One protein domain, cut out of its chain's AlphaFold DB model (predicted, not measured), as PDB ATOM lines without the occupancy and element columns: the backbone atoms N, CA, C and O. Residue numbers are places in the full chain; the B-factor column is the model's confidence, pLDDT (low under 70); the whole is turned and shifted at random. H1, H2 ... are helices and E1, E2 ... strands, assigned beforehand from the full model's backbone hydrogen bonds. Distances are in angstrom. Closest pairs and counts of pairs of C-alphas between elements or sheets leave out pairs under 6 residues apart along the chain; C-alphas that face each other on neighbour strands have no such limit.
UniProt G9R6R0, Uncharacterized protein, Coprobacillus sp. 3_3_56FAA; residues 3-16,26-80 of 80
ATOM      1  N   ASP A   3       4.056 -26.935  -0.789       56.22
ATOM      2  CA  ASP A   3       3.009 -25.937  -0.519       56.22
ATOM      3  C   ASP A   3       3.564 -24.536  -0.209       56.22
ATOM      4  O   ASP A   3       3.153 -23.528  -0.798       56.22
ATOM      5  N   LYS A   4       4.638 -24.469   0.593       62.03
ATOM      6  CA  LYS A   4       5.316 -23.203   0.940       62.03
ATOM      7  C   LYS A   4       5.811 -22.427  -0.286       62.03
ATOM      8  O   LYS A   4       5.886 -21.195  -0.248       62.03
ATOM      9  N   THR A   5       6.154 -23.115  -1.374       79.81
ATOM     10  CA  THR A   5       6.648 -22.479  -2.603       79.81
ATOM     11  C   THR A   5       5.510 -21.820  -3.380       79.81
ATOM     12  O   THR A   5       5.689 -20.734  -3.940       79.81
ATOM     13  N   ILE A   6       4.323 -22.427  -3.382       86.50
ATOM     14  CA  ILE A   6       3.158 -21.927  -4.119       86.50
ATOM     15  C   ILE A   6       2.595 -20.677  -3.452       86.50
ATOM     16  O   ILE A   6       2.415 -19.653  -4.116       86.50
ATOM     17  N   VAL A   7       2.434 -20.700  -2.129       85.25
ATOM     18  CA  VAL A   7       1.975 -19.534  -1.363       85.25
ATOM     19  C   VAL A   7       2.904 -18.332  -1.558       85.25
ATOM     20  O   VAL A   7       2.445 -17.197  -1.730       85.25
ATOM     21  N   LYS A   8       4.223 -18.566  -1.616       87.75
ATOM     22  CA  LYS A   8       5.207 -17.514  -1.906       87.75
ATOM     23  C   LYS A   8       5.025 -16.930  -3.312       87.75
ATOM     24  O   LYS A   8       5.020 -15.707  -3.454       87.75
ATOM     25  N   LYS A   9       4.808 -17.773  -4.332       89.19
ATOM     26  CA  LYS A   9       4.523 -17.328  -5.710       89.19
ATOM     27  C   LYS A   9       3.229 -16.514  -5.797       89.19
ATOM     28  O   LYS A   9       3.210 -15.489  -6.482       89.19
ATOM     29  N   VAL A  10       2.169 -16.918  -5.091       89.06
ATOM     30  CA  VAL A  10       0.915 -16.145  -5.014       89.06
ATOM     31  C   VAL A  10       1.181 -14.777  -4.388       89.06
ATOM     32  O   VAL A  10       0.863 -13.755  -4.998       89.06
ATOM     33  N   LYS A  11       1.854 -14.732  -3.229       87.88
ATOM     34  CA  LYS A  11       2.235 -13.473  -2.562       87.88
ATOM     35  C   LYS A  11       3.028 -12.547  -3.481       87.88
ATOM     36  O   LYS A  11       2.754 -11.350  -3.529       87.88
ATOM     37  N   GLU A  12       3.996 -13.073  -4.224       89.25
ATOM     38  CA  GLU A  12       4.776 -12.271  -5.167       89.25
ATOM     39  C   GLU A  12       3.942 -11.705  -6.321       89.25
ATOM     40  O   GLU A  12       4.108 -10.534  -6.669       89.25
ATOM     41  N   ASN A  13       3.050 -12.502  -6.913       89.94
ATOM     42  CA  ASN A  13       2.196 -12.035  -8.007       89.94
ATOM     43  C   ASN A  13       1.213 -10.949  -7.547       89.94
ATOM     44  O   ASN A  13       1.055  -9.938  -8.241       89.94
ATOM     45  N   LEU A  14       0.629 -11.112  -6.354       86.94
ATOM     46  CA  LEU A  14      -0.238 -10.109  -5.728       86.94
ATOM     47  C   LEU A  14       0.521  -8.809  -5.423       86.94
ATOM     48  O   LEU A  14       0.065  -7.728  -5.797       86.94
ATOM     49  N   LYS A  15       1.726  -8.897  -4.841       86.12
ATOM     50  CA  LYS A  15       2.588  -7.727  -4.580       86.12
ATOM     51  C   LYS A  15       2.957  -6.973  -5.855       86.12
ATOM     52  O   LYS A  15       2.976  -5.744  -5.860       86.12
ATOM     53  N   LYS A  16       3.206  -7.696  -6.950       87.19
ATOM     54  CA  LYS A  16       3.495  -7.124  -8.275       87.19
ATOM     55  C   LYS A  16       2.247  -6.551  -8.967       87.19
ATOM     56  O   LYS A  16       2.373  -6.048 -10.080       87.19
ATOM     57  N   ASP A  26      -0.033 -28.727  -8.938       88.56
ATOM     58  CA  ASP A  26       0.166 -30.163  -8.811       88.56
ATOM     59  C   ASP A  26      -0.651 -30.909  -9.874       88.56
ATOM     60  O   ASP A  26      -1.458 -30.309 -10.597       88.56
ATOM     61  N   GLU A  27      -0.407 -32.204 -10.015       90.44
ATOM     62  CA  GLU A  27      -1.090 -33.059 -10.972       90.44
ATOM     63  C   GLU A  27      -1.190 -34.476 -10.412       90.44
ATOM     64  O   GLU A  27      -0.183 -35.130 -10.155       90.44
ATOM     65  N   VAL A  28      -2.421 -34.955 -10.250       92.12
ATOM     66  CA  VAL A  28      -2.707 -36.243  -9.613       92.12
ATOM     67  C   VAL A  28      -3.568 -37.115 -10.516       92.12
ATOM     68  O   VAL A  28      -4.361 -36.616 -11.307       92.12
ATOM     69  N   SER A  29      -3.453 -38.434 -10.402       92.25
ATOM     70  CA  SER A  29      -4.218 -39.374 -11.239       92.25
ATOM     71  C   SER A  29      -5.689 -39.513 -10.824       92.25
ATOM     72  O   SER A  29      -6.480 -40.115 -11.545       92.25
ATOM     73  N   ASN A  30      -6.081 -38.976  -9.663       93.06
ATOM     74  CA  ASN A  30      -7.416 -39.153  -9.096       93.06
ATOM     75  C   ASN A  30      -8.126 -37.813  -8.842       93.06
ATOM     76  O   ASN A  30      -7.584 -36.918  -8.197       93.06
ATOM     77  N   MET A  31      -9.381 -37.704  -9.288       91.00
ATOM     78  CA  MET A  31     -10.204 -36.503  -9.113       91.00
ATOM     79  C   MET A  31     -10.420 -36.147  -7.639       91.00
ATOM     80  O   MET A  31     -10.329 -34.981  -7.271       91.00
ATOM     81  N   ASN A  32     -10.695 -37.135  -6.786       93.19
ATOM     82  CA  ASN A  32     -10.927 -36.916  -5.362       93.19
ATOM     83  C   ASN A  32      -9.666 -36.383  -4.674       93.19
ATOM     84  O   ASN A  32      -9.745 -35.422  -3.915       93.19
ATOM     85  N   GLU A  33      -8.498 -36.948  -4.992       92.50
ATOM     86  CA  GLU A  33      -7.221 -36.408  -4.513       92.50
ATOM     87  C   GLU A  33      -7.004 -34.978  -5.019       92.50
ATOM     88  O   GLU A  33      -6.580 -34.117  -4.252       92.50
ATOM     89  N   ALA A  34      -7.380 -34.686  -6.268       92.06
ATOM     90  CA  ALA A  34      -7.254 -33.345  -6.822       92.06
ATOM     91  C   ALA A  34      -8.112 -32.323  -6.068       92.06
ATOM     92  O   ALA A  34      -7.644 -31.224  -5.768       92.06
ATOM     93  N   PHE A  35      -9.351 -32.688  -5.722       91.75
ATOM     94  CA  PHE A  35     -10.234 -31.841  -4.919       91.75
ATOM     95  C   PHE A  35      -9.719 -31.640  -3.499       91.75
ATOM     96  O   PHE A  35      -9.703 -30.506  -3.029       91.75
ATOM     97  N   VAL A  36      -9.260 -32.705  -2.836       92.25
ATOM     98  CA  VAL A  36      -8.695 -32.611  -1.481       92.25
ATOM     99  C   VAL A  36      -7.463 -31.700  -1.475       92.25
ATOM    100  O   VAL A  36      -7.353 -30.813  -0.628       92.25
ATOM    101  N   SER A  37      -6.570 -31.852  -2.455       90.50
ATOM    102  CA  SER A  37      -5.390 -30.994  -2.606       90.50
ATOM    103  C   SER A  37      -5.766 -29.542  -2.912       90.50
ATOM    104  O   SER A  37      -5.216 -28.623  -2.306       90.50
ATOM    105  N   ALA A  38      -6.739 -29.314  -3.798       91.31
ATOM    106  CA  ALA A  38      -7.241 -27.978  -4.114       91.31
ATOM    107  C   ALA A  38      -7.880 -27.286  -2.896       91.31
ATOM    108  O   ALA A  38      -7.629 -26.103  -2.653       91.31
ATOM    109  N   GLU A  39      -8.678 -28.011  -2.110       91.75
ATOM    110  CA  GLU A  39      -9.295 -27.497  -0.884       91.75
ATOM    111  C   GLU A  39      -8.236 -27.171   0.175       91.75
ATOM    112  O   GLU A  39      -8.257 -26.084   0.764       91.75
ATOM    113  N   SER A  40      -7.263 -28.067   0.369       91.31
ATOM    114  CA  SER A  40      -6.138 -27.843   1.278       91.31
ATOM    115  C   SER A  40      -5.360 -26.578   0.900       91.31
ATOM    116  O   SER A  40      -5.124 -25.713   1.749       91.31
ATOM    117  N   LEU A  41      -5.060 -26.406  -0.392       89.88
ATOM    118  CA  LEU A  41      -4.372 -25.230  -0.920       89.88
ATOM    119  C   LEU A  41      -5.182 -23.942  -0.705       89.88
ATOM    120  O   LEU A  41      -4.627 -22.915  -0.308       89.88
ATOM    121  N   MET A  42      -6.503 -23.987  -0.908       89.38
ATOM    122  CA  MET A  42      -7.393 -22.849  -0.645       89.38
ATOM    123  C   MET A  42      -7.375 -22.455   0.833       89.38
ATOM    124  O   MET A  42      -7.288 -21.269   1.169       89.38
ATOM    125  N   ASN A  43      -7.437 -23.445   1.722       90.62
ATOM    126  CA  ASN A  43      -7.397 -23.233   3.162       90.62
ATOM    127  C   ASN A  43      -6.046 -22.651   3.601       90.62
ATOM    128  O   ASN A  43      -6.007 -21.700   4.386       90.62
ATOM    129  N   GLU A  44      -4.936 -23.166   3.065       89.81
ATOM    130  CA  GLU A  44      -3.595 -22.664   3.370       89.81
ATOM    131  C   GLU A  44      -3.413 -21.216   2.901       89.81
ATOM    132  O   GLU A  44      -2.957 -20.366   3.676       89.81
ATOM    133  N   LEU A  45      -3.832 -20.892   1.672       88.19
ATOM    134  CA  LEU A  45      -3.799 -19.514   1.190       88.19
ATOM    135  C   LEU A  45      -4.660 -18.622   2.089       88.19
ATOM    136  O   LEU A  45      -4.167 -17.624   2.607       88.19
ATOM    137  N   THR A  46      -5.903 -19.007   2.371       88.12
ATOM    138  CA  THR A  46      -6.823 -18.204   3.193       88.12
ATOM    139  C   THR A  46      -6.285 -17.942   4.604       88.12
ATOM    140  O   THR A  46      -6.513 -16.859   5.143       88.12
ATOM    141  N   LYS A  47      -5.539 -18.884   5.193       89.25
ATOM    142  CA  LYS A  47      -4.869 -18.711   6.496       89.25
ATOM    143  C   LYS A  47      -3.618 -17.835   6.427       89.25
ATOM    144  O   LYS A  47      -3.256 -17.208   7.417       89.25
ATOM    145  N   THR A  48      -2.943 -17.799   5.281       87.00
ATOM    146  CA  THR A  48      -1.660 -17.097   5.123       87.00
ATOM    147  C   THR A  48      -1.809 -15.592   4.862       87.00
ATOM    148  O   THR A  48      -0.836 -14.844   5.017       87.00
ATOM    149  N   PHE A  49      -2.995 -15.140   4.448       85.75
ATOM    150  CA  PHE A  49      -3.313 -13.724   4.255       85.75
ATOM    151  C   PHE A  49      -4.263 -13.236   5.352       85.75
ATOM    152  O   PHE A  49      -5.285 -13.871   5.623       85.75
ATOM    153  N   SER A  50      -3.953 -12.088   5.951       88.62
ATOM    154  CA  SER A  50      -4.878 -11.384   6.849       88.62
ATOM    155  C   SER A  50      -6.046 -10.770   6.069       88.62
ATOM    156  O   SER A  50      -5.943 -10.580   4.859       88.62
ATOM    157  N   ASP A  51      -7.142 -10.417   6.742       87.56
ATOM    158  CA  ASP A  51      -8.311  -9.810   6.083       87.56
ATOM    159  C   ASP A  51      -7.982  -8.490   5.363       87.56
ATOM    160  O   ASP A  51      -8.407  -8.302   4.225       87.56
ATOM    161  N   ASP A  52      -7.111  -7.653   5.941       87.75
ATOM    162  CA  ASP A  52      -6.584  -6.446   5.279       87.75
ATOM    163  C   ASP A  52      -5.837  -6.776   3.974       87.75
ATOM    164  O   ASP A  52      -6.077  -6.173   2.926       87.75
ATOM    165  N   GLU A  53      -4.970  -7.798   3.993       85.81
ATOM    166  CA  GLU A  53      -4.256  -8.233   2.790       85.81
ATOM    167  C   GLU A  53      -5.219  -8.807   1.745       85.81
ATOM    168  O   GLU A  53      -5.034  -8.581   0.546       85.81
ATOM    169  N   LYS A  54      -6.245  -9.545   2.183       86.62
ATOM    170  CA  LYS A  54      -7.251 -10.121   1.288       86.62
ATOM    171  C   LYS A  54      -8.031  -9.037   0.561       86.62
ATOM    172  O   LYS A  54      -8.230  -9.157  -0.647       86.62
ATOM    173  N   GLU A  55      -8.423  -7.976   1.257       86.75
ATOM    174  CA  GLU A  55      -9.106  -6.837   0.648       86.75
ATOM    175  C   GLU A  55      -8.165  -6.065  -0.289       86.75
ATOM    176  O   GLU A  55      -8.459  -5.882  -1.474       86.75
ATOM    177  N   LYS A  56      -6.967  -5.719   0.195       86.38
ATOM    178  CA  LYS A  56      -5.958  -4.950  -0.548       86.38
ATOM    179  C   LYS A  56      -5.515  -5.612  -1.849       86.38
ATOM    180  O   LYS A  56      -5.292  -4.926  -2.851       86.38
ATOM    181  N   TYR A  57      -5.324  -6.928  -1.834       83.25
ATOM    182  CA  TYR A  57      -4.891  -7.689  -3.005       83.25
ATOM    183  C   TYR A  57      -6.054  -8.262  -3.813       83.25
ATOM    184  O   TYR A  57      -5.813  -8.951  -4.805       83.25
ATOM    185  N   VAL A  58      -7.295  -7.957  -3.421       83.81
ATOM    186  CA  VAL A  58      -8.511  -8.466  -4.057       83.81
ATOM    187  C   VAL A  58      -8.451  -9.992  -4.162       83.81
ATOM    188  O   VAL A  58      -8.614 -10.579  -5.228       83.81
ATOM    189  N   PHE A  59      -8.153 -10.647  -3.039       85.69
ATOM    190  CA  PHE A  59      -7.934 -12.092  -2.950       85.69
ATOM    191  C   PHE A  59      -9.131 -12.902  -3.471       85.69
ATOM    192  O   PHE A  59      -8.949 -13.999  -3.984       85.69
ATOM    193  N   SER A  60     -10.337 -12.325  -3.461       85.56
ATOM    194  CA  SER A  60     -11.543 -12.874  -4.103       85.56
ATOM    195  C   SER A  60     -11.409 -13.138  -5.611       85.56
ATOM    196  O   SER A  60     -12.204 -13.885  -6.178       85.56
ATOM    197  N   LYS A  61     -10.410 -12.549  -6.279       88.44
ATOM    198  CA  LYS A  61     -10.069 -12.815  -7.684       88.44
ATOM    199  C   LYS A  61      -9.227 -14.072  -7.886       88.44
ATOM    200  O   LYS A  61      -9.089 -14.517  -9.027       88.44
ATOM    201  N   ILE A  62      -8.651 -14.628  -6.817       90.38
ATOM    202  CA  ILE A  62      -7.938 -15.902  -6.867       90.38
ATOM    203  C   ILE A  62      -8.959 -17.029  -6.984       90.38
ATOM    204  O   ILE A  62      -9.916 -17.104  -6.217       90.38
ATOM    205  N   LYS A  63      -8.729 -17.929  -7.936       91.62
ATOM    206  CA  LYS A  63      -9.502 -19.155  -8.113       91.62
ATOM    207  C   LYS A  63      -8.558 -20.342  -8.175       91.62
ATOM    208  O   LYS A  63      -7.568 -20.290  -8.902       91.62
ATOM    209  N   ILE A  64      -8.895 -21.403  -7.451       92.38
ATOM    210  CA  ILE A  64      -8.254 -22.708  -7.595       92.38
ATOM    211  C   ILE A  64      -9.164 -23.566  -8.463       92.38
ATOM    212  O   ILE A  64     -10.353 -23.700  -8.176       92.38
ATOM    213  N   GLY A  65      -8.613 -24.077  -9.557       91.94
ATOM    214  CA  GLY A  65      -9.307 -24.949 -10.492       91.94
ATOM    215  C   GLY A  65      -8.695 -26.341 -10.485       91.94
ATOM    216  O   GLY A  65      -7.476 -26.480 -10.400       91.94
ATOM    217  N   VAL A  66      -9.555 -27.349 -10.609       92.44
ATOM    218  CA  VAL A  66      -9.158 -28.709 -10.974       92.44
ATOM    219  C   VAL A  66      -9.530 -28.907 -12.437       92.44
ATOM    220  O   VAL A  66     -10.703 -28.797 -12.802       92.44
ATOM    221  N   THR A  67      -8.534 -29.171 -13.276       91.88
ATOM    222  CA  THR A  67      -8.704 -29.337 -14.720       91.88
ATOM    223  C   THR A  67      -8.405 -30.786 -15.102       91.88
ATOM    224  O   THR A  67      -7.271 -31.225 -14.893       91.88
ATOM    225  N   PRO A  68      -9.361 -31.537 -15.680       91.44
ATOM    226  CA  PRO A  68      -9.071 -32.868 -16.199       91.44
ATOM    227  C   PRO A  68      -8.092 -32.791 -17.384       91.44
ATOM    228  O   PRO A  68      -8.182 -31.906 -18.241       91.44
ATOM    229  N   LYS A  69      -7.148 -33.725 -17.410       89.38
ATOM    230  CA  LYS A  69      -6.209 -34.038 -18.496       89.38
ATOM    231  C   LYS A  69      -6.499 -35.457 -19.000       89.38
ATOM    232  O   LYS A  69      -7.441 -36.077 -18.521       89.38
ATOM    233  N   GLU A  70      -5.728 -35.943 -19.977       88.62
ATOM    234  CA  GLU A  70      -5.942 -37.271 -20.584       88.62
ATOM    235  C   GLU A  70      -6.065 -38.384 -19.529       88.62
ATOM    236  O   GLU A  70      -7.070 -39.087 -19.525       88.62
ATOM    237  N   ASP A  71      -5.128 -38.456 -18.576       90.06
ATOM    238  CA  ASP A  71      -5.103 -39.497 -17.530       90.06
ATOM    239  C   ASP A  71      -4.966 -38.940 -16.101       90.06
ATOM    240  O   ASP A  71      -4.850 -39.683 -15.124       90.06
ATOM    241  N   THR A  72      -4.932 -37.616 -15.959       93.81
ATOM    242  CA  THR A  72      -4.650 -36.934 -14.691       93.81
ATOM    243  C   THR A  72      -5.553 -35.724 -14.484       93.81
ATOM    244  O   THR A  72      -6.339 -35.333 -15.343       93.81
ATOM    245  N   TYR A  73      -5.451 -35.113 -13.312       92.69
ATOM    246  CA  TYR A  73      -6.159 -33.911 -12.912       92.69
ATOM    247  C   TYR A  73      -5.126 -32.888 -12.459       92.69
ATOM    248  O   TYR A  73      -4.429 -33.092 -11.465       92.69
ATOM    249  N   SER A  74      -5.019 -31.784 -13.194       92.25
ATOM    250  CA  SER A  74      -4.149 -30.670 -12.825       92.25
ATOM    251  C   SER A  74      -4.851 -29.763 -11.818       92.25
ATOM    252  O   SER A  74      -6.022 -29.423 -11.995       92.25
ATOM    253  N   ILE A  75      -4.124 -29.346 -10.787       93.81
ATOM    254  CA  ILE A  75      -4.559 -28.339  -9.821       93.81
ATOM    255  C   ILE A  75      -3.822 -27.042 -10.133       93.81
ATOM    256  O   ILE A  75      -2.589 -26.989 -10.154       93.81
ATOM    257  N   ASP A  76      -4.584 -25.977 -10.348       92.88
ATOM    258  CA  ASP A  76      -4.064 -24.712 -10.845       92.88
ATOM    259  C   ASP A  76      -4.639 -23.521 -10.079       92.88
ATOM    260  O   ASP A  76      -5.826 -23.489  -9.757       92.88
ATOM    261  N   ILE A  77      -3.822 -22.489  -9.857       92.25
ATOM    262  CA  ILE A  77      -4.287 -21.198  -9.340       92.25
ATOM    263  C   ILE A  77      -4.345 -20.189 -10.485       92.25
ATOM    264  O   ILE A  77      -3.369 -19.995 -11.212       92.25
ATOM    265  N   THR A  78      -5.462 -19.479 -10.594       91.88
ATOM    266  CA  THR A  78      -5.658 -18.373 -11.535       91.88
ATOM    267  C   THR A  78      -6.064 -17.096 -10.810       91.88
ATOM    268  O   THR A  78      -6.691 -17.138  -9.754       91.88
ATOM    269  N   PHE A  79      -5.719 -15.949 -11.391       90.00
ATOM    270  CA  PHE A  79      -6.150 -14.627 -10.933       90.00
ATOM    271  C   PHE A  79      -6.726 -13.830 -12.102       90.00
ATOM    272  O   PHE A  79      -6.046 -13.679 -13.122       90.00
ATOM    273  N   ASN A  80      -7.959 -13.329 -11.950       78.56
ATOM    274  CA  ASN A  80      -8.719 -12.616 -12.992       78.56
ATOM    275  C   ASN A  80      -9.258 -11.259 -12.532       78.56
ATOM    276  O   ASN A  80      -9.818 -11.163 -11.423       78.56
TER     277      ASN A  80
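This is residues 3 to 16 and 26 to 80 of the 80 residues of an uncharacterized protein of Coprobacillus sp. 3_3_56FAA (UniProt G9R6R0). One long helix, H2, lies lengthwise over a narrow antiparallel sheet of three strands, two of them, E2 and E3, making a long hairpin. A second helix, H1, slants away from the later half of H2, which it meets with its residues 3 to 7, and the short helix H3 sits at one end of the elongated body. The 69 printed residues hold three named helices and three named strands in the order H1, E1, H2, H3, E2, E3; the sheet runs E1, E3, E2, and the class is mixed, helices and strands. The whole is compact, with a radius of gyration of the C-alphas of 12.7 A, and spans 39 by 20 by 19 A.

H1, residues 3 to 15, touches H2, residues 31 to 48, with its residues 3 to 7 alone; the closest C-alphas are those of Val 7 and Leu 45, 6.3 A apart. The two run the same way at a steep tilt of 56 degrees. E1, residues 26 to 28, is an edge strand and the antiparallel neighbour of E3, residues 73 to 79, at 153 degrees; N 73 and O 28 are 2.7 A apart, within hydrogen-bond range. H2 is on the sheet, over E3, at a height over the sheet of 8.3 A, and runs along the strands, at 26 degrees to E3 on the local plane. The closest C-alphas of H2 and E3 are those of Met 31 and Tyr 73, 6.1 A apart. H3, residues 51 to 56, is not on the sheet; it is near H1 and only just apart from H2, the closest C-alphas being 8.3 A apart. E2, residues 62 to 68, and E3 form an antiparallel hairpin at 155 degrees, with N 65 and O 76 at 2.9 A and N 63 and O 78 at 2.8 A. E1, H2, H3 and E2 make a split strand-helix-strand unit, two strands running the same way with helices between and E3 between them in the sheet; its crossover is right-handed. In H1, H2 and H3 every O i to N i+4 pair is within hydrogen-bond range.

H1 begins at C-alpha 3, (3.009, -25.937, -0.519), and is 18.7 A long. E1 measures 6.8 A. H2 covers 25.5 A, ending at C-alpha 48, (-1.660, -17.097, 5.123). H3 measures 8.6 A. E2 and E3 are each 19.4 A long, and E3 ends at C-alpha 79, (-6.150, -14.627, -10.933).

The two C-alphas farthest apart, those of Asp 52 and Glu 70, are 40.2 A apart. Residues 17 to 25 are not printed, and C-alphas 16 and 26 are 23.3 A apart across the cut. The links printed whole are tight. Mean pLDDT of the printed part is 88.4; residues 3 to 4 are under 70.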